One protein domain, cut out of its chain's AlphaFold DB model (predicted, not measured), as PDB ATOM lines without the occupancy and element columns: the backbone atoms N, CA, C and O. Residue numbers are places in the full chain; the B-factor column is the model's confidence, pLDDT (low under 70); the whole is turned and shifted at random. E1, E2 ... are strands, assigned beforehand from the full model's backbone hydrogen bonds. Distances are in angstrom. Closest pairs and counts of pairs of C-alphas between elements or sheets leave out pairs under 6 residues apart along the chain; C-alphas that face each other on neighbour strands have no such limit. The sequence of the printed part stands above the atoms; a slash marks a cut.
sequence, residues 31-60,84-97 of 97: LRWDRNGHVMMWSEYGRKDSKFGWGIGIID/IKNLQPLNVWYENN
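What this domain is: This is residues 31 to 60 and 84 to 97 of the 97 residues of an uncharacterized protein of Bacteroides sp (UniProt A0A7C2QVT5). With little regular structure, this is two small ribbons of paired strands, E3 with E4 and the hairpin E1 and E2, meeting where Met 40 comes near Trp 54 and Asn 91; a long loop, residues 42 to 53, joins them. The 44 printed residues hold E1, E2, E3, E4 in that order, both sheets antiparallel, and no named helix; the class is all strand, with 16 residues in named elements. It is compact, radius of gyration of the C-alphas 9.5 A, spanning 26 by 21 by 18 A.

How they stand to each other: Look first at E3, residues 54 to 58, antiparallel to E4, residues 87 to 91, at 142 degrees; N 55 and O 90 are 2.9 A apart, within hydrogen-bond range. E2, residues 39 to 41, has its closest C-alpha to E4 at Met 40, 5.9 A from that of Asn 91. E1, residues 31 to 33, is antiparallel to E2; N 40 and O 32, 2.8 A apart, are within hydrogen-bond range. E1 and E3 are apart.

Where its parts are: Find C-alpha 31, where E1 begins, at (-32.411, 7.236, -16.144); E1 runs 7.1 A and E2 7.0 A. E3 runs 12.8 A; E4 runs 13.1 A to C-alpha 91 at (-38.455, 3.879, -25.214).

The domain as a whole: The C-alphas of Asp 49 and Lys 85, the two farthest apart, are 27.3 A apart. Residues 61 to 83 are not printed; C-alphas 60 and 84 are 12.5 A apart across this cut. E2 to E3 is a long link. Residues 60 and 95 to 97 have pLDDT under 70.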
ATOM      1  N   LEU A  31     -32.342   6.833 -14.746       95.94
ATOM      2  CA  LEU A  31     -32.411   7.236 -16.144       95.94
ATOM      3  C   LEU A  31     -31.376   6.502 -16.986       95.94
ATOM      4  O   LEU A  31     -30.205   6.401 -16.621       95.94
ATOM      5  N   ARG A  32     -31.805   6.051 -18.162       97.31
ATOM      6  CA  ARG A  32     -30.924   5.516 -19.206       97.31
ATOM      7  C   ARG A  32     -31.413   5.940 -20.578       97.31
ATOM      8  O   ARG A  32     -32.547   6.388 -20.725       97.31
ATOM      9  N   TRP A  33     -30.561   5.791 -21.582       95.38
ATOM     10  CA  TRP A  33     -30.959   5.949 -22.977       95.38
ATOM     11  C   TRP A  33     -31.120   4.591 -23.650       95.38
ATOM     12  O   TRP A  33     -30.372   3.650 -23.364       95.38
ATOM     13  N   ASP A  34     -32.092   4.484 -24.548       94.25
ATOM     14  CA  ASP A  34     -32.191   3.328 -25.430       94.25
ATOM     15  C   ASP A  34     -31.093   3.367 -26.513       94.25
ATOM     16  O   ASP A  34     -30.253   4.275 -26.575       94.25
ATOM     17  N   ARG A  35     -31.080   2.355 -27.385       90.19
ATOM     18  CA  ARG A  35     -30.143   2.290 -28.519       90.19
ATOM     19  C   ARG A  35     -30.284   3.452 -29.508       90.19
ATOM     20  O   ARG A  35     -29.306   3.779 -30.174       90.19
ATOM     21  N   ASN A  36     -31.467   4.055 -29.596       90.31
ATOM     22  CA  ASN A  36     -31.786   5.144 -30.515       90.31
ATOM     23  C   ASN A  36     -31.460   6.520 -29.900       90.31
ATOM     24  O   ASN A  36     -31.496   7.528 -30.596       90.31
ATOM     25  N   GLY A  37     -31.077   6.567 -28.618       92.62
ATOM     26  CA  GLY A  37     -30.751   7.800 -27.902       92.62
ATOM     27  C   GLY A  37     -31.949   8.446 -27.207       92.62
ATOM     28  O   GLY A  37     -31.831   9.572 -26.728       92.62
ATOM     29  N   HIS A  38     -33.089   7.759 -27.116       94.50
ATOM     30  CA  HIS A  38     -34.252   8.261 -26.394       94.50
ATOM     31  C   HIS A  38     -34.128   7.991 -24.898       94.50
ATOM     32  O   HIS A  38     -33.689   6.925 -24.462       94.50
ATOM     33  N   VAL A  39     -34.555   8.967 -24.102       95.31
ATOM     34  CA  VAL A  39     -34.493   8.908 -22.641       95.31
ATOM     35  C   VAL A  39     -35.575   7.994 -22.091       95.31
ATOM     36  O   VAL A  39     -36.729   8.095 -22.484       95.31
ATOM     37  N   MET A  40     -35.220   7.147 -21.136       96.44
ATOM     38  CA  MET A  40     -36.133   6.275 -20.408       96.44
ATOM     39  C   MET A  40     -35.954   6.489 -18.908       96.44
ATOM     40  O   MET A  40     -34.838   6.758 -18.457       96.44
ATOM     41  N   MET A  41     -37.024   6.316 -18.132       96.62
ATOM     42  CA  MET A  41     -36.974   6.326 -16.667       96.62
ATOM     43  C   MET A  41     -37.403   4.977 -16.105       96.62
ATOM     44  O   MET A  41     -38.448   4.457 -16.486       96.62
ATOM     45  N   TRP A  42     -36.633   4.424 -15.164       95.75
ATOM     46  CA  TRP A  42     -36.902   3.100 -14.592       95.75
ATOM     47  C   TRP A  42     -38.339   2.979 -14.055       95.75
ATOM     48  O   TRP A  42     -39.022   1.997 -14.346       95.75
ATOM     49  N   SER A  43     -38.825   4.018 -13.363       95.75
ATOM     50  CA  SER A  43     -40.179   4.098 -12.789       95.75
ATOM     51  C   SER A  43     -41.316   4.142 -13.816       95.75
ATOM     52  O   SER A  43     -42.467   3.955 -13.445       95.75
ATOM     53  N   GLU A  44     -41.014   4.387 -15.090       95.44
ATOM     54  CA  GLU A  44     -41.989   4.529 -16.180       95.44
ATOM     55  C   GLU A  44     -42.088   3.246 -17.033       95.44
ATOM     56  O   GLU A  44     -42.529   3.272 -18.184       95.44
ATOM     57  N   TYR A  45     -41.666   2.098 -16.491       93.62
ATOM     58  CA  TYR A  45     -41.799   0.809 -17.173       93.62
ATOM     59  C   TYR A  45     -43.262   0.518 -17.545       93.62
ATOM     60  O   TYR A  45     -44.161   0.623 -16.713       93.62
ATOM     61  N   GLY A  46     -43.498   0.122 -18.798       89.62
ATOM     62  CA  GLY A  46     -44.816  -0.241 -19.326       89.62
ATOM     63  C   GLY A  46     -45.704   0.943 -19.718       89.62
ATOM     64  O   GLY A  46     -46.722   0.742 -20.383       89.62
ATOM     65  N   ARG A  47     -45.319   2.179 -19.379       91.31
ATOM     66  CA  ARG A  47     -46.112   3.376 -19.675       91.31
ATOM     67  C   ARG A  47     -45.948   3.796 -21.129       91.31
ATOM     68  O   ARG A  47     -44.892   4.262 -21.533       91.31
ATOM     69  N   LYS A  48     -47.000   3.637 -21.933       88.94
ATOM     70  CA  LYS A  48     -47.012   4.045 -23.354       88.94
ATOM     71  C   LYS A  48     -47.448   5.497 -23.559       88.94
ATOM     72  O   LYS A  48     -47.301   6.028 -24.650       88.94
ATOM     73  N   ASP A  49     -47.982   6.118 -22.512       89.88
ATOM     74  CA  ASP A  49     -48.479   7.494 -22.457       89.88
ATOM     75  C   ASP A  49     -47.414   8.508 -21.990       89.88
ATOM     76  O   ASP A  49     -47.686   9.703 -21.894       89.88
ATOM     77  N   SER A  50     -46.198   8.042 -21.694       92.12
ATOM     78  CA  SER A  50     -45.116   8.842 -21.123       92.12
ATOM     79  C   SER A  50     -43.937   8.948 -22.074       92.12
ATOM     80  O   SER A  50     -43.415   7.928 -22.512       92.12
ATOM     81  N   LYS A  51     -43.427  10.166 -22.305       93.44
ATOM     82  CA  LYS A  51     -42.214  10.413 -23.115       93.44
ATOM     83  C   LYS A  51     -40.965   9.688 -22.603       93.44
ATOM     84  O   LYS A  51     -40.008   9.537 -23.357       93.44
ATOM     85  N   PHE A  52     -40.971   9.265 -21.341       95.25
ATOM     86  CA  PHE A  52     -39.886   8.527 -20.690       95.25
ATOM     87  C   PHE A  52     -40.228   7.052 -20.459       95.25
ATOM     88  O   PHE A  52     -39.455   6.320 -19.834       95.25
ATOM     89  N   GLY A  53     -41.393   6.632 -20.945       94.75
ATOM     90  CA  GLY A  53     -41.882   5.277 -20.859       94.75
ATOM     91  C   GLY A  53     -40.989   4.309 -21.608       94.75
ATOM     92  O   GLY A  53     -40.491   4.604 -22.697       94.75
ATOM     93  N   TRP A  54     -40.796   3.127 -21.036       94.56
ATOM     94  CA  TRP A  54     -39.964   2.103 -21.653       94.56
ATOM     95  C   TRP A  54     -40.541   0.705 -21.509       94.56
ATOM     96  O   TRP A  54     -41.374   0.423 -20.649       94.56
ATOM     97  N   GLY A  55     -40.070  -0.184 -22.370       93.38
ATOM     98  CA  GLY A  55     -40.433  -1.588 -22.374       93.38
ATOM     99  C   GLY A  55     -39.268  -2.464 -22.806       93.38
ATOM    100  O   GLY A  55     -38.188  -1.991 -23.166       93.38
ATOM    101  N   ILE A  56     -39.499  -3.772 -22.757       90.12
ATOM    102  CA  ILE A  56     -38.540  -4.766 -23.232       90.12
ATOM    103  C   ILE A  56     -38.803  -5.016 -24.715       90.12
ATOM    104  O   ILE A  56     -39.821  -5.604 -25.084       90.12
ATOM    105  N   GLY A  57     -37.869  -4.574 -25.552       86.44
ATOM    106  CA  GLY A  57     -37.822  -4.877 -26.975       86.44
ATOM    107  C   GLY A  57     -36.973  -6.108 -27.269       86.44
ATOM    108  O   GLY A  57     -36.036  -6.422 -26.533       86.44
ATOM    109  N   ILE A  58     -37.275  -6.781 -28.377       82.44
ATOM    110  CA  ILE A  58     -36.436  -7.845 -28.934       82.44
ATOM    111  C   ILE A  58     -35.492  -7.201 -29.958       82.44
ATOM    112  O   ILE A  58     -35.927  -6.424 -30.803       82.44
ATOM    113  N   ILE A  59     -34.197  -7.486 -29.857       73.94
ATOM    114  CA  ILE A  59     -33.231  -7.249 -30.930       73.94
ATOM    115  C   ILE A  59     -33.361  -8.437 -31.877       73.94
ATOM    116  O   ILE A  59     -33.177  -9.578 -31.444       73.94
ATOM    117  N   ASP A  60     -33.674  -8.182 -33.148       62.41
ATOM    118  CA  ASP A  60     -33.568  -9.224 -34.165       62.41
ATOM    119  C   ASP A  60     -32.138  -9.779 -34.147       62.41
ATOM    120  O   ASP A  60     -31.183  -8.994 -34.174       62.41
ATOM    121  N   ILE A  84     -31.886 -13.383 -22.602       72.50
ATOM    122  CA  ILE A  84     -31.639 -12.013 -22.143       72.50
ATOM    123  C   ILE A  84     -30.741 -11.260 -23.120       72.50
ATOM    124  O   ILE A  84     -30.953 -10.076 -23.323       72.50
ATOM    125  N   LYS A  85     -29.798 -11.940 -23.791       78.62
ATOM    126  CA  LYS A  85     -28.912 -11.391 -24.831       78.62
ATOM    127  C   LYS A  85     -29.652 -10.667 -25.961       78.62
ATOM    128  O   LYS A  85     -29.196  -9.598 -26.350       78.62
ATOM    129  N   ASN A  86     -30.806 -11.173 -26.382       80.00
ATOM    130  CA  ASN A  86     -31.609 -10.631 -27.479       80.00
ATOM    131  C   ASN A  86     -32.647  -9.608 -27.001       80.00
ATOM    132  O   ASN A  86     -33.489  -9.182 -27.779       80.00
ATOM    133  N   LEU A  87     -32.629  -9.230 -25.721       86.69
ATOM    134  CA  LEU A  87     -33.538  -8.236 -25.159       86.69
ATOM    135  C   LEU A  87     -32.818  -6.905 -24.951       86.69
ATOM    136  O   LEU A  87     -31.639  -6.882 -24.588       86.69
ATOM    137  N   GLN A  88     -33.532  -5.803 -25.140       91.12
ATOM    138  CA  GLN A  88     -33.027  -4.446 -24.933       91.12
ATOM    139  C   GLN A  88     -34.112  -3.532 -24.362       91.12
ATOM    140  O   GLN A  88     -35.296  -3.766 -24.614       91.12
ATOM    141  N   PRO A  89     -33.732  -2.495 -23.600       94.19
ATOM    142  CA  PRO A  89     -34.681  -1.486 -23.182       94.19
ATOM    143  C   PRO A  89     -34.944  -0.566 -24.377       94.19
ATOM    144  O   PRO A  89     -34.005  -0.121 -25.041       94.19
ATOM    145  N   LEU A  90     -36.217  -0.320 -24.666       93.50
ATOM    146  CA  LEU A  90     -36.654   0.605 -25.708       93.50
ATOM    147  C   LEU A  90     -37.603   1.623 -25.109       93.50
ATOM    148  O   LEU A  90     -38.489   1.253 -24.334       93.50
ATOM    149  N   ASN A  91     -37.444   2.884 -25.503       93.62
ATOM    150  CA  ASN A  91     -38.455   3.879 -25.214       93.62
ATOM    151  C   ASN A  91     -39.704   3.553 -26.050       93.62
ATOM    152  O   ASN A  91     -39.625   3.451 -27.269       93.62
ATOM    153  N   VAL A  92     -40.856   3.374 -25.403       90.38
ATOM    154  CA  VAL A  92     -42.091   2.936 -26.084       90.38
ATOM    155  C   VAL A  92     -42.963   4.095 -26.560       90.38
ATOM    156  O   VAL A  92     -43.940   3.868 -27.272       90.38
ATOM    157  N   TRP A  93     -42.635   5.330 -26.186       87.19
ATOM    158  CA  TRP A  93     -43.348   6.515 -26.653       87.19
ATOM    159  C   TRP A  93     -43.058   6.806 -28.123       87.19
ATOM    160  O   TRP A  93     -43.992   7.024 -28.893       87.19
ATOM    161  N   TYR A  94     -41.782   6.761 -28.512       77.75
ATOM    162  CA  TYR A  94     -41.329   7.036 -29.885       77.75
ATOM    163  C   TYR A  94     -41.533   5.862 -30.854       77.75
ATOM    164  O   TYR A  94     -41.383   6.023 -32.055       77.75
ATOM    165  N   GLU A  95     -41.878   4.676 -30.353       66.94
ATOM    166  CA  GLU A  95     -42.255   3.537 -31.206       66.94
ATOM    167  C   GLU A  95     -43.721   3.628 -31.671       66.94
ATOM    168  O   GLU A  95     -44.114   2.952 -32.618       66.94
ATOM    169  N   ASN A  96     -44.546   4.447 -31.004       60.41
ATOM    170  CA  ASN A  96     -45.983   4.568 -31.277       60.41
ATOM    171  C   ASN A  96     -46.398   5.942 -31.838       60.41
ATOM    172  O   ASN A  96     -47.575   6.114 -32.156       60.41
ATOM    173  N   ASN A  97     -45.474   6.903 -31.939       53.62
ATOM    174  CA  ASN A  97     -45.700   8.269 -32.428       53.62
ATOM    175  C   ASN A  97     -44.601   8.676 -33.406       53.62
ATOM    176  O   ASN A  97     -44.929   9.375 -34.387       53.62
TER     177      ASN A  97